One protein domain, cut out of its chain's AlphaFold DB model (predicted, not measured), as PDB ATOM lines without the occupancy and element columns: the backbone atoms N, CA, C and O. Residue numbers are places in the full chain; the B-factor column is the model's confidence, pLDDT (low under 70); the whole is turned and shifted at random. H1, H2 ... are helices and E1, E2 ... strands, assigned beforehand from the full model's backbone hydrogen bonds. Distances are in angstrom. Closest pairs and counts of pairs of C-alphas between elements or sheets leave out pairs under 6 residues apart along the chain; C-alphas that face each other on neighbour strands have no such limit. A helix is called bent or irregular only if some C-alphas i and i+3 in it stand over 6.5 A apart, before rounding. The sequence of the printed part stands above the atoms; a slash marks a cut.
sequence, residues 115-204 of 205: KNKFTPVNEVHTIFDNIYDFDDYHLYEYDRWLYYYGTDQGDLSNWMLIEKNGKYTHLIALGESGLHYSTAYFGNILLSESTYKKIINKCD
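This is residues 115 to 204 of the 205 residues of an uncharacterized protein of Zooshikella ganghwensis (UniProt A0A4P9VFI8). Picture a twisted wall of five strands, each running back beside the one before, with a single short helix, H1, covering part of one face. The unnamed first stretch, residues 115 to 135, comes from beside the bent end of E5 and crosses over that same face before E1 begins. You will find 90 residues printed, with five named strands and then one named helix in the order E1 E2 E3 E4 E5 H1; the sheet has the same order of strands and is antiparallel throughout. The class is mostly strand, and the whole is compact, with a radius of gyration of the C-alphas of 12.8 A and spans of 36 by 29 by 25 A.

Go past residues 115 to 135, and at residues 136 to 142 you meet E1, an edge strand. Its hairpin partner is E2, residues 145 to 152, antiparallel to it at 166 degrees; look there for N 140 and O 147, 2.8 A apart and within hydrogen-bond range. E3, residues 156 to 164, forms a hairpin with E2, antiparallel at 168 degrees, and N 148 and O 160 are within hydrogen-bond range at 2.9 A. E4, residues 169 to 178, forms a hairpin with E3, antiparallel at 168 degrees, with N 159 and O 175 within hydrogen-bond range at 2.8 A. E5, residues 181 to 190, is the other edge strand and forms a hairpin with E4, antiparallel at 168 degrees; N 185 and O 174 are within hydrogen-bond range at 2.7 A. These five strands are a meander, each the antiparallel neighbour of the one before. E4 bends by 53 degrees at residue 172, and E5 bends by 63 degrees at residue 187. Turn back to residues 121 to 122 and you find a short parallel pairing with residues 189 to 190 of E5. E1 and E5 are apart. H1, residues 193 to 202, is on the sheet at a height over the sheet of 9.5 A, which gives two layers, a helix on one face of a sheet. It is only just over E2 and E4, with 3 of its 10 C-alphas falling on each, and it runs slantwise to the strands, at 54 degrees to E2 on the local plane. The closest C-alphas of H1 and E4 are those of Tyr 196 and Thr 169, 7.4 A apart; those of H1 and E2 are Ile 199 and Tyr 148, 7.9 A apart. In H1 every O i to N i+4 pair is within hydrogen-bond range.

Find C-alpha 136 at (-42.049, -28.814, -6.880); from there E1 runs 20.2 A to C-alpha 142 at (-49.766, -20.212, 9.712). E2, from Trp 145 to Asp 152, covers 23.6 A, and E3, from Leu 156 to Lys 164, covers 26.7 A. E4, from Thr 169 to Gly 178, measures 27.1 A, and E5, from Tyr 181 to Leu 190, measures 26.0 A. H1 runs 14.1 A from Glu 193 to Lys 202, whose C-alpha is at (-47.772, -20.206, -7.913).

The two C-alphas farthest apart are those of Lys 167 and Leu 179, at 38.0 A, while the first and last printed C-alphas, 115 and 204, are 27.8 A apart. The printed part has no cut, and the five links between the named elements are tight. The long stretch with no named element is residues 115 to 135. In the B-factor column the mean pLDDT of the printed part is 88.5, and the model's confidence is low, under 70, at residues 202 to 204.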
ATOM      1  N   LYS A 115     -38.145  -7.843  12.000       88.75
ATOM      2  CA  LYS A 115     -38.742  -6.641  11.388       88.75
ATOM      3  C   LYS A 115     -38.513  -5.352  12.185       88.75
ATOM      4  O   LYS A 115     -38.493  -4.270  11.607       88.75
ATOM      5  N   ASN A 116     -38.346  -5.458  13.504       88.69
ATOM      6  CA  ASN A 116     -38.133  -4.317  14.394       88.69
ATOM      7  C   ASN A 116     -36.640  -3.978  14.519       88.69
ATOM      8  O   ASN A 116     -36.287  -2.850  14.860       88.69
ATOM      9  N   LYS A 117     -35.760  -4.951  14.256       91.25
ATOM     10  CA  LYS A 117     -34.300  -4.795  14.301       91.25
ATOM     11  C   LYS A 117     -33.736  -4.167  13.032       91.25
ATOM     12  O   LYS A 117     -32.749  -3.438  13.109       91.25
ATOM     13  N   PHE A 118     -34.360  -4.423  11.886       90.88
ATOM     14  CA  PHE A 118     -33.894  -3.930  10.594       90.88
ATOM     15  C   PHE A 118     -34.857  -2.901  10.013       90.88
ATOM     16  O   PHE A 118     -36.061  -3.136   9.924       90.88
ATOM     17  N   THR A 119     -34.316  -1.768   9.559       91.56
ATOM     18  CA  THR A 119     -35.083  -0.807   8.763       91.56
ATOM     19  C   THR A 119     -35.587  -1.495   7.492       91.56
ATOM     20  O   THR A 119     -34.767  -2.091   6.786       91.56
ATOM     21  N   PRO A 120     -36.896  -1.415   7.191       92.00
ATOM     22  CA  PRO A 120     -37.444  -2.034   5.998       92.00
ATOM     23  C   PRO A 120     -36.833  -1.415   4.743       92.00
ATOM     24  O   PRO A 120     -36.706  -0.191   4.640       92.00
ATOM     25  N   VAL A 121     -36.485  -2.263   3.780       91.75
ATOM     26  CA  VAL A 121     -36.051  -1.846   2.443       91.75
ATOM     27  C   VAL A 121     -37.065  -2.316   1.413       91.75
ATOM     28  O   VAL A 121     -37.608  -3.408   1.532       91.75
ATOM     29  N   ASN A 122     -37.350  -1.487   0.411       91.44
ATOM     30  CA  ASN A 122     -38.232  -1.900  -0.675       91.44
ATOM     31  C   ASN A 122     -37.530  -2.937  -1.549       91.44
ATOM     32  O   ASN A 122     -36.338  -2.806  -1.838       91.44
ATOM     33  N   GLU A 123     -38.291  -3.925  -1.998       90.62
ATOM     34  CA  GLU A 123     -37.887  -4.808  -3.082       90.62
ATOM     35  C   GLU A 123     -37.503  -3.981  -4.324       90.62
ATOM     36  O   GLU A 123     -38.275  -3.141  -4.794       90.62
ATOM     37  N   VAL A 124     -36.282  -4.186  -4.829       83.56
ATOM     38  CA  VAL A 124     -35.761  -3.488  -6.020       83.56
ATOM     39  C   VAL A 124     -35.996  -4.315  -7.286       83.56
ATOM     40  O   VAL A 124     -36.388  -3.776  -8.318       83.56
ATOM     41  N   HIS A 125     -35.786  -5.626  -7.180       82.62
ATOM     42  CA  HIS A 125     -36.072  -6.639  -8.193       82.62
ATOM     43  C   HIS A 125     -36.907  -7.736  -7.551       82.62
ATOM     44  O   HIS A 125     -36.781  -7.949  -6.345       82.62
ATOM     45  N   THR A 126     -37.723  -8.424  -8.348       84.19
ATOM     46  CA  THR A 126     -38.545  -9.531  -7.854       84.19
ATOM     47  C   THR A 126     -37.649 -10.524  -7.123       84.19
ATOM     48  O   THR A 126     -36.625 -10.932  -7.669       84.19
ATOM     49  N   ILE A 127     -38.020 -10.960  -5.917       84.38
ATOM     50  CA  ILE A 127     -37.218 -11.965  -5.199       84.38
ATOM     51  C   ILE A 127     -37.022 -13.247  -6.027       84.38
ATOM     52  O   ILE A 127     -35.948 -13.830  -6.000       84.38
ATOM     53  N   PHE A 128     -38.013 -13.605  -6.853       83.25
ATOM     54  CA  PHE A 128     -37.951 -14.716  -7.810       83.25
ATOM     55  C   PHE A 128     -36.874 -14.585  -8.886       83.25
ATOM     56  O   PHE A 128     -36.536 -15.586  -9.499       83.25
ATOM     57  N   ASP A 129     -36.350 -13.385  -9.136       83.38
ATOM     58  CA  ASP A 129     -35.227 -13.205 -10.062       83.38
ATOM     59  C   ASP A 129     -33.894 -13.633  -9.413       83.38
ATOM     60  O   ASP A 129     -32.880 -13.732 -10.098       83.38
ATOM     61  N   ASN A 130     -33.896 -13.872  -8.095       80.25
ATOM     62  CA  ASN A 130     -32.719 -14.190  -7.289       80.25
ATOM     63  C   ASN A 130     -32.777 -15.582  -6.642       80.25
ATOM     64  O   ASN A 130     -31.871 -15.902  -5.885       80.25
ATOM     65  N   ILE A 131     -33.821 -16.373  -6.901       85.44
ATOM     66  CA  ILE A 131     -33.966 -17.740  -6.377       85.44
ATOM     67  C   ILE A 131     -34.266 -18.708  -7.519       85.44
ATOM     68  O   ILE A 131     -34.643 -18.286  -8.617       85.44
ATOM     69  N   TYR A 132     -34.119 -20.005  -7.266       85.00
ATOM     70  CA  TYR A 132     -34.440 -21.028  -8.252       85.00
ATOM     71  C   TYR A 132     -35.951 -21.113  -8.500       85.00
ATOM     72  O   TYR A 132     -36.789 -20.935  -7.610       85.00
ATOM     73  N   ASP A 133     -36.300 -21.380  -9.757       84.38
ATOM     74  CA  ASP A 133     -37.673 -21.636 -10.170       84.38
ATOM     75  C   ASP A 133     -37.893 -23.150 -10.227       84.38
ATOM     76  O   ASP A 133     -37.491 -23.800 -11.189       84.38
ATOM     77  N   PHE A 134     -38.463 -23.702  -9.155       86.62
ATOM     78  CA  PHE A 134     -38.771 -25.125  -9.046       86.62
ATOM     79  C   PHE A 134     -40.211 -25.428  -9.460       86.62
ATOM     80  O   PHE A 134     -41.118 -24.638  -9.181       86.62
ATOM     81  N   ASP A 135     -40.407 -26.605 -10.061       84.31
ATOM     82  CA  ASP A 135     -41.731 -27.162 -10.353       84.31
ATOM     83  C   ASP A 135     -42.386 -27.760  -9.096       84.31
ATOM     84  O   ASP A 135     -43.608 -27.701  -8.962       84.31
ATOM     85  N   ASP A 136     -41.584 -28.307  -8.172       86.62
ATOM     86  CA  ASP A 136     -42.049 -28.814  -6.880       86.62
ATOM     87  C   ASP A 136     -41.891 -27.737  -5.802       86.62
ATOM     88  O   ASP A 136     -40.784 -27.321  -5.437       86.62
ATOM     89  N   TYR A 137     -43.024 -27.230  -5.328       86.94
ATOM     90  CA  TYR A 137     -43.079 -26.203  -4.305       86.94
ATOM     91  C   TYR A 137     -44.323 -26.342  -3.435       86.94
ATOM     92  O   TYR A 137     -45.377 -26.841  -3.833       86.94
ATOM     93  N   HIS A 138     -44.203 -25.799  -2.233       89.62
ATOM     94  CA  HIS A 138     -45.229 -25.794  -1.215       89.62
ATOM     95  C   HIS A 138     -45.293 -24.419  -0.559       89.62
ATOM     96  O   HIS A 138     -44.274 -23.769  -0.313       89.62
ATOM     97  N   LEU A 139     -46.512 -23.983  -0.258       92.12
ATOM     98  CA  LEU A 139     -46.765 -22.790   0.533       92.12
ATOM     99  C   LEU A 139     -47.615 -23.175   1.731       92.12
ATOM    100  O   LEU A 139     -48.730 -23.673   1.590       92.12
ATOM    101  N   TYR A 140     -47.074 -22.899   2.904       92.62
ATOM    102  CA  TYR A 140     -47.726 -23.126   4.177       92.62
ATOM    103  C   TYR A 140     -48.116 -21.778   4.767       92.62
ATOM    104  O   TYR A 140     -47.304 -20.853   4.839       92.62
ATOM    105  N   GLU A 141     -49.367 -21.667   5.196       93.25
ATOM    106  CA  GLU A 141     -49.869 -20.495   5.900       93.25
ATOM    107  C   GLU A 141     -50.136 -20.845   7.364       93.25
ATOM    108  O   GLU A 141     -50.863 -21.793   7.665       93.25
ATOM    109  N   TYR A 142     -49.569 -20.055   8.276       92.81
ATOM    110  CA  TYR A 142     -49.766 -20.212   9.712       92.81
ATOM    111  C   TYR A 142     -49.836 -18.852  10.409       92.81
ATOM    112  O   TYR A 142     -48.838 -18.138  10.499       92.81
ATOM    113  N   ASP A 143     -51.015 -18.495  10.926       93.06
ATOM    114  CA  ASP A 143     -51.294 -17.176  11.515       93.06
ATOM    115  C   ASP A 143     -50.852 -16.031  10.576       93.06
ATOM    116  O   ASP A 143     -51.415 -15.844   9.492       93.06
ATOM    117  N   ARG A 144     -49.822 -15.271  10.960       93.81
ATOM    118  CA  ARG A 144     -49.251 -14.192  10.153       93.81
ATOM    119  C   ARG A 144     -48.100 -14.631   9.252       93.81
ATOM    120  O   ARG A 144     -47.601 -13.809   8.488       93.81
ATOM    121  N   TRP A 145     -47.671 -15.883   9.330       95.50
ATOM    122  CA  TRP A 145     -46.539 -16.414   8.585       95.50
ATOM    123  C   TRP A 145     -46.986 -17.089   7.291       95.50
ATOM    124  O   TRP A 145     -47.957 -17.844   7.252       95.50
ATOM    125  N   LEU A 146     -46.242 -16.812   6.228       94.75
ATOM    126  CA  LEU A 146     -46.228 -17.578   4.995       94.75
ATOM    127  C   LEU A 146     -44.838 -18.196   4.863       94.75
ATOM    128  O   LEU A 146     -43.838 -17.475   4.850       94.75
ATOM    129  N   TYR A 147     -44.787 -19.519   4.773       95.06
ATOM    130  CA  TYR A 147     -43.564 -20.273   4.543       95.06
ATOM    131  C   TYR A 147     -43.637 -20.913   3.160       95.06
ATOM    132  O   TYR A 147     -44.445 -21.807   2.917       95.06
ATOM    133  N   TYR A 148     -42.822 -20.406   2.243       93.56
ATOM    134  CA  TYR A 148     -42.642 -20.980   0.916       93.56
ATOM    135  C   TYR A 148     -41.432 -21.905   0.946       93.56
ATOM    136  O   TYR A 148     -40.387 -21.508   1.458       93.56
ATOM    137  N   TYR A 149     -41.549 -23.085   0.355       92.56
ATOM    138  CA  TYR A 149     -40.462 -24.038   0.173       92.56
ATOM    139  C   TYR A 149     -40.536 -24.592  -1.247       92.56
ATOM    140  O   TYR A 149     -41.612 -24.973  -1.696       92.56
ATOM    141  N   GLY A 150     -39.418 -24.627  -1.962       91.56
ATOM    142  CA  GLY A 150     -39.318 -25.260  -3.273       91.56
ATOM    143  C   GLY A 150     -38.046 -26.086  -3.360       91.56
ATOM    144  O   GLY A 150     -37.035 -25.721  -2.755       91.56
ATOM    145  N   THR A 151     -38.098 -27.192  -4.095       91.19
ATOM    146  CA  THR A 151     -36.964 -28.106  -4.240       91.19
ATOM    147  C   THR A 151     -36.942 -28.780  -5.607       91.19
ATOM    148  O   THR A 151     -37.973 -28.935  -6.254       91.19
ATOM    149  N   ASP A 152     -35.758 -29.204  -6.040       87.88
ATOM    150  CA  ASP A 152     -35.584 -30.123  -7.161       87.88
ATOM    151  C   ASP A 152     -34.950 -31.423  -6.660       87.88
ATOM    152  O   ASP A 152     -33.764 -31.454  -6.326       87.88
ATOM    153  N   GLN A 153     -35.768 -32.474  -6.543       77.56
ATOM    154  CA  GLN A 153     -35.370 -33.833  -6.131       77.56
ATOM    155  C   GLN A 153     -34.533 -33.907  -4.833       77.56
ATOM    156  O   GLN A 153     -33.867 -34.910  -4.586       77.56
ATOM    157  N   GLY A 154     -34.579 -32.875  -3.985       73.19
ATOM    158  CA  GLY A 154     -33.794 -32.777  -2.751       73.19
ATOM    159  C   GLY A 154     -32.330 -32.350  -2.925       73.19
ATOM    160  O   GLY A 154     -31.645 -32.193  -1.917       73.19
ATOM    161  N   ASP A 155     -31.849 -32.126  -4.152       80.12
ATOM    162  CA  ASP A 155     -30.459 -31.716  -4.420       80.12
ATOM    163  C   ASP A 155     -30.265 -30.198  -4.305       80.12
ATOM    164  O   ASP A 155     -29.187 -29.716  -3.944       80.12
ATOM    165  N   LEU A 156     -31.313 -29.444  -4.640       90.44
ATOM    166  CA  LEU A 156     -31.380 -27.991  -4.546       90.44
ATOM    167  C   LEU A 156     -32.694 -27.608  -3.877       90.44
ATOM    168  O   LEU A 156     -33.742 -28.207  -4.143       90.44
ATOM    169  N   SER A 157     -32.657 -26.594  -3.022       92.06
ATOM    170  CA  SER A 157     -33.875 -26.023  -2.460       92.06
ATOM    171  C   SER A 157     -33.720 -24.544  -2.153       92.06
ATOM    172  O   SER A 157     -32.615 -24.026  -1.978       92.06
ATOM    173  N   ASN A 158     -34.853 -23.859  -2.078       93.88
ATOM    174  CA  ASN A 158     -34.936 -22.537  -1.488       93.88
ATOM    175  C   ASN A 158     -36.229 -22.390  -0.700       93.88
ATOM    176  O   ASN A 158     -37.272 -22.935  -1.072       93.88
ATOM    177  N   TRP A 159     -36.188 -21.581   0.343       94.38
ATOM    178  CA  TRP A 159     -37.352 -21.279   1.152       94.38
ATOM    179  C   TRP A 159     -37.432 -19.799   1.487       94.38
ATOM    180  O   TRP A 159     -36.418 -19.121   1.601       94.38
ATOM    181  N   MET A 160     -38.645 -19.283   1.659       95.25
ATOM    182  CA  MET A 160     -38.892 -17.910   2.092       95.25
ATOM    183  C   MET A 160     -39.797 -17.916   3.315       95.25
ATOM    184  O   MET A 160     -40.853 -18.549   3.307       95.25
ATOM    185  N   LEU A 161     -39.417 -17.149   4.333       96.38
ATOM    186  CA  LEU A 161     -40.258 -16.858   5.482       96.38
ATOM    187  C   LEU A 161     -40.760 -15.419   5.403       96.38
ATOM    188  O   LEU A 161     -39.988 -14.452   5.448       96.38
ATOM    189  N   ILE A 162     -42.075 -15.288   5.299       95.31
ATOM    190  CA  ILE A 162     -42.755 -14.037   5.009       95.31
ATOM    191  C   ILE A 162     -43.756 -13.733   6.123       95.31
ATOM    192  O   ILE A 162     -44.572 -14.574   6.484       95.31
ATOM    193  N   GLU A 163     -43.730 -12.507   6.639       94.94
ATOM    194  CA  GLU A 163     -44.690 -12.023   7.626       94.94
ATOM    195  C   GLU A 163     -45.747 -11.120   6.971       94.94
ATOM    196  O   GLU A 163     -45.432 -10.109   6.331       94.94
ATOM    197  N   LYS A 164     -47.021 -11.450   7.185       91.44
ATOM    198  CA  LYS A 164     -48.187 -10.641   6.824       91.44
ATOM    199  C   LYS A 164     -48.570  -9.746   8.001       91.44
ATOM    200  O   LYS A 164     -48.991 -10.238   9.041       91.44
ATOM    201  N   ASN A 165     -48.512  -8.423   7.845       81.88
ATOM    202  CA  ASN A 165     -48.986  -7.487   8.882       81.88
ATOM    203  C   ASN A 165     -50.215  -6.663   8.455       81.88
ATOM    204  O   ASN A 165     -50.462  -5.566   8.960       81.88
ATOM    205  N   GLY A 166     -50.994  -7.189   7.506       72.31
ATOM    206  CA  GLY A 166     -52.217  -6.583   6.976       72.31
ATOM    207  C   GLY A 166     -51.967  -5.460   5.967       72.31
ATOM    208  O   GLY A 166     -52.601  -5.447   4.917       72.31
ATOM    209  N   LYS A 167     -51.041  -4.535   6.249       75.56
ATOM    210  CA  LYS A 167     -50.712  -3.423   5.336       75.56
ATOM    211  C   LYS A 167     -49.522  -3.727   4.427       75.56
ATOM    212  O   LYS A 167     -49.475  -3.236   3.303       75.56
ATOM    213  N   TYR A 168     -48.569  -4.498   4.927       82.38
ATOM    214  CA  TYR A 168     -47.331  -4.824   4.245       82.38
ATOM    215  C   TYR A 168     -47.030  -6.315   4.377       82.38
ATOM    216  O   TYR A 168     -47.389  -6.969   5.362       82.38
ATOM    217  N   THR A 169     -46.325  -6.822   3.374       92.12
ATOM    218  CA  THR A 169     -45.801  -8.181   3.350       92.12
ATOM    219  C   THR A 169     -44.286  -8.090   3.433       92.12
ATOM    220  O   THR A 169     -43.650  -7.477   2.572       92.12
ATOM    221  N   HIS A 170     -43.718  -8.653   4.492       94.06
ATOM    222  CA  HIS A 170     -42.294  -8.563   4.782       94.06
ATOM    223  C   HIS A 170     -41.624  -9.905   4.523       94.06
ATOM    224  O   HIS A 170     -41.986 -10.890   5.156       94.06
ATOM    225  N   LEU A 171     -40.622  -9.948   3.652       94.69
ATOM    226  CA  LEU A 171     -39.685 -11.064   3.607       94.69
ATOM    227  C   LEU A 171     -38.692 -10.895   4.760       94.69
ATOM    228  O   LEU A 171     -37.932  -9.919   4.807       94.69
ATOM    229  N   ILE A 172     -38.761 -11.826   5.708       95.75
ATOM    230  CA  ILE A 172     -38.003 -11.805   6.961       95.75
ATOM    231  C   ILE A 172     -36.736 -12.643   6.838       95.75
ATOM    232  O   ILE A 172     -35.662 -12.212   7.267       95.75
ATOM    233  N   ALA A 173     -36.859 -13.814   6.219       95.94
ATOM    234  CA  ALA A 173     -35.735 -14.685   5.940       95.94
ATOM    235  C   ALA A 173     -35.917 -15.420   4.609       95.94
ATOM    236  O   ALA A 173     -37.039 -15.638   4.153       95.94
ATOM    237  N   LEU A 174     -34.796 -15.770   4.000       95.25
ATOM    238  CA  LEU A 174     -34.681 -16.539   2.766       95.25
ATOM    239  C   LEU A 174     -33.583 -17.569   2.999       95.25
ATOM    240  O   LEU A 174     -32.515 -17.174   3.450       95.25
ATOM    241  N   GLY A 175     -33.795 -18.831   2.668       94.75
ATOM    242  CA  GLY A 175     -32.717 -19.810   2.649       94.75
ATOM    243  C   GLY A 175     -32.583 -20.483   1.304       94.75
ATOM    244  O   GLY A 175     -33.539 -20.570   0.534       94.75
ATOM    245  N   GLU A 176     -31.369 -20.929   1.028       93.38
ATOM    246  CA  GLU A 176     -30.995 -21.627  -0.189       93.38
ATOM    247  C   GLU A 176     -30.012 -22.733   0.177       93.38
ATOM    248  O   GLU A 176     -29.054 -22.517   0.933       93.38
ATOM    249  N   SER A 177     -30.228 -23.912  -0.391       90.94
ATOM    250  CA  SER A 177     -29.330 -25.042  -0.225       90.94
ATOM    251  C   SER A 177     -29.009 -25.697  -1.560       90.94
ATOM    252  O   SER A 177     -29.782 -25.650  -2.522       90.94
ATOM    253  N   GLY A 178     -27.820 -26.276  -1.606       88.94
ATOM    254  CA  GLY A 178     -27.343 -27.110  -2.689       88.94
ATOM    255  C   GLY A 178     -26.175 -27.963  -2.223       88.94
ATOM    256  O   GLY A 178     -25.790 -27.941  -1.055       88.94
ATOM    257  N   LEU A 179     -25.537 -28.672  -3.153       82.50
ATOM    258  CA  LEU A 179     -24.465 -29.629  -2.836       82.50
ATOM    259  C   LEU A 179     -23.319 -29.062  -1.977       82.50
ATOM    260  O   LEU A 179     -22.669 -29.810  -1.248       82.50
ATOM    261  N   HIS A 180     -23.035 -27.760  -2.081       85.50
ATOM    262  CA  HIS A 180     -21.876 -27.120  -1.447       85.50
ATOM    263  C   HIS A 180     -22.216 -25.903  -0.586       85.50
ATOM    264  O   HIS A 180     -21.306 -25.229  -0.108       85.50
ATOM    265  N   TYR A 181     -23.495 -25.601  -0.386       87.00
ATOM    266  CA  TYR A 181     -23.913 -24.494   0.469       87.00
ATOM    267  C   TYR A 181     -25.242 -24.819   1.145       87.00
ATOM    268  O   TYR A 181     -26.095 -25.490   0.576       87.00
ATOM    269  N   SER A 182     -25.418 -24.307   2.355       92.38
ATOM    270  CA  SER A 182     -26.706 -24.303   3.036       92.38
ATOM    271  C   SER A 182     -26.769 -23.040   3.879       92.38
ATOM    272  O   SER A 182     -26.094 -22.919   4.904       92.38
ATOM    273  N   THR A 183     -27.451 -22.033   3.340       94.31
ATOM    274  CA  THR A 183     -27.361 -20.653   3.819       94.31
ATOM    275  C   THR A 183     -28.746 -20.090   4.052       94.31
ATOM    276  O   THR A 183     -29.613 -20.192   3.192       94.31
ATOM    277  N   ALA A 184     -28.916 -19.418   5.182       96.06
ATOM    278  CA  ALA A 184     -30.056 -18.573   5.468       96.06
ATOM    279  C   ALA A 184     -29.621 -17.106   5.502       96.06
ATOM    280  O   ALA A 184     -28.630 -16.726   6.123       96.06
ATOM    281  N   TYR A 185     -30.402 -16.260   4.859       94.94
ATOM    282  CA  TYR A 185     -30.299 -14.817   4.882       94.94
ATOM    283  C   TYR A 185     -31.458 -14.245   5.680       94.94
ATOM    284  O   TYR A 185     -32.592 -14.711   5.572       94.94
ATOM    285  N   PHE A 186     -31.198 -13.191   6.447       95.12
ATOM    286  CA  PHE A 186     -32.237 -12.518   7.220       95.12
ATOM    287  C   PHE A 186     -32.147 -11.004   7.130       95.12
ATOM    288  O   PHE A 186     -31.075 -10.412   6.949       95.12
ATOM    289  N   GLY A 187     -33.310 -10.369   7.251       93.19
ATOM    290  CA  GLY A 187     -33.456  -8.930   7.132       93.19
ATOM    291  C   GLY A 187     -34.911  -8.490   7.231       93.19
ATOM    292  O   GLY A 187     -35.702  -9.036   7.996       93.19
ATOM    293  N   ASN A 188     -35.243  -7.438   6.486       94.38
ATOM    294  CA  ASN A 188     -36.588  -6.880   6.441       94.38
ATOM    295  C   ASN A 188     -36.825  -6.233   5.070       94.38
ATOM    296  O   ASN A 188     -36.476  -5.066   4.860       94.38
ATOM    297  N   ILE A 189     -37.366  -7.005   4.127       93.62
ATOM    298  CA  ILE A 189     -37.656  -6.537   2.766       93.62
ATOM    299  C   ILE A 189     -39.171  -6.412   2.598       93.62
ATOM    300  O   ILE A 189     -39.906  -7.368   2.817       93.62
ATOM    301  N   LEU A 190     -39.640  -5.237   2.184       94.12
ATOM    302  CA  LEU A 190     -41.028  -5.008   1.791       94.12
ATOM    303  C   LEU A 190     -41.246  -5.570   0.388       94.12
ATOM    304  O   LEU A 190     -40.695  -5.038  -0.580       94.12
ATOM    305  N   LEU A 191     -42.054  -6.622   0.288       93.44
ATOM    306  CA  LEU A 191     -42.408  -7.232  -0.989       93.44
ATOM    307  C   LEU A 191     -43.410  -6.359  -1.747       93.44
ATOM    308  O   LEU A 191     -44.355  -5.818  -1.164       93.44
ATOM    309  N   SER A 192     -43.224  -6.250  -3.062       91.81
ATOM    310  CA  SER A 192     -44.207  -5.622  -3.941       91.81
ATOM    311  C   SER A 192     -45.495  -6.448  -4.018       91.81
ATOM    312  O   SER A 192     -45.491  -7.670  -3.847       91.81
ATOM    313  N   GLU A 193     -46.619  -5.801  -4.350       88.75
ATOM    314  CA  GLU A 193     -47.875  -6.523  -4.592       88.75
ATOM    315  C   GLU A 193     -47.746  -7.557  -5.719       88.75
ATOM    316  O   GLU A 193     -48.388  -8.604  -5.667       88.75
ATOM    317  N   SER A 194     -46.940  -7.269  -6.745       88.31
ATOM    318  CA  SER A 194     -46.674  -8.194  -7.850       88.31
ATOM    319  C   SER A 194     -45.955  -9.453  -7.378       88.31
ATOM    320  O   SER A 194     -46.387 -10.551  -7.726       88.31
ATOM    321  N   THR A 195     -44.909  -9.312  -6.560       89.94
ATOM    322  CA  THR A 195     -44.189 -10.458  -5.993       89.94
ATOM    323  C   THR A 195     -45.093 -11.258  -5.075       89.94
ATOM    324  O   THR A 195     -45.179 -12.475  -5.216       89.94
ATOM    325  N   TYR A 196     -45.836 -10.580  -4.197       88.69
ATOM    326  CA  TYR A 196     -46.795 -11.238  -3.316       88.69
ATOM    327  C   TYR A 196     -47.832 -12.048  -4.105       88.69
ATOM    328  O   TYR A 196     -48.019 -13.230  -3.838       88.69
ATOM    329  N   LYS A 197     -48.446 -11.458  -5.139       87.62
ATOM    330  CA  LYS A 197     -49.384 -12.174  -6.018       87.62
ATOM    331  C   LYS A 197     -48.730 -13.362  -6.714       87.62
ATOM    332  O   LYS A 197     -49.379 -14.387  -6.855       87.62
ATOM    333  N   LYS A 198     -47.467 -13.252  -7.138       86.38
ATOM    334  CA  LYS A 198     -46.738 -14.367  -7.759       86.38
ATOM    335  C   LYS A 198     -46.487 -15.510  -6.769       86.38
ATOM    336  O   LYS A 198     -46.622 -16.657  -7.174       86.38
ATOM    337  N   ILE A 199     -46.186 -15.210  -5.500       85.56
ATOM    338  CA  ILE A 199     -46.059 -16.222  -4.435       85.56
ATOM    339  C   ILE A 199     -47.374 -16.980  -4.270       85.56
ATOM    340  O   ILE A 199     -47.377 -18.200  -4.351       85.56
ATOM    341  N   ILE A 200     -48.487 -16.259  -4.101       84.75
ATOM    342  CA  ILE A 200     -49.800 -16.886  -3.901       84.75
ATOM    343  C   ILE A 200     -50.236 -17.670  -5.148       84.75
ATOM    344  O   ILE A 200     -50.579 -18.839  -5.044       84.75
ATOM    345  N   ASN A 201     -50.147 -17.068  -6.339       81.38
ATOM    346  CA  ASN A 201     -50.631 -17.679  -7.582       81.38
ATOM    347  C   ASN A 201     -49.812 -18.885  -8.042       81.38
ATOM    348  O   ASN A 201     -50.343 -19.713  -8.780       81.38
ATOM    349  N   LYS A 202     -48.523 -18.970  -7.682       69.88
ATOM    350  CA  LYS A 202     -47.772 -20.206  -7.913       69.88
ATOM    351  C   LYS A 202     -48.460 -21.356  -7.182       69.88
ATOM    352  O   LYS A 202     -48.634 -22.393  -7.778       69.88
ATOM    353  N   CYS A 203     -48.961 -21.148  -5.972       61.41
ATOM    354  CA  CYS A 203     -49.479 -22.208  -5.106       61.41
ATOM    355  C   CYS A 203     -50.946 -22.604  -5.306       61.41
ATOM    356  O   CYS A 203     -51.399 -23.535  -4.648       61.41
ATOM    357  N   ASP A 204     -51.657 -21.948  -6.227       54.56
ATOM    358  CA  ASP A 204     -53.059 -22.240  -6.564       54.56
ATOM    359  C   ASP A 204     -53.233 -23.134  -7.823       54.56
ATOM    360  O   ASP A 204     -54.367 -23.325  -8.274       54.56
TER     361      ASP A 204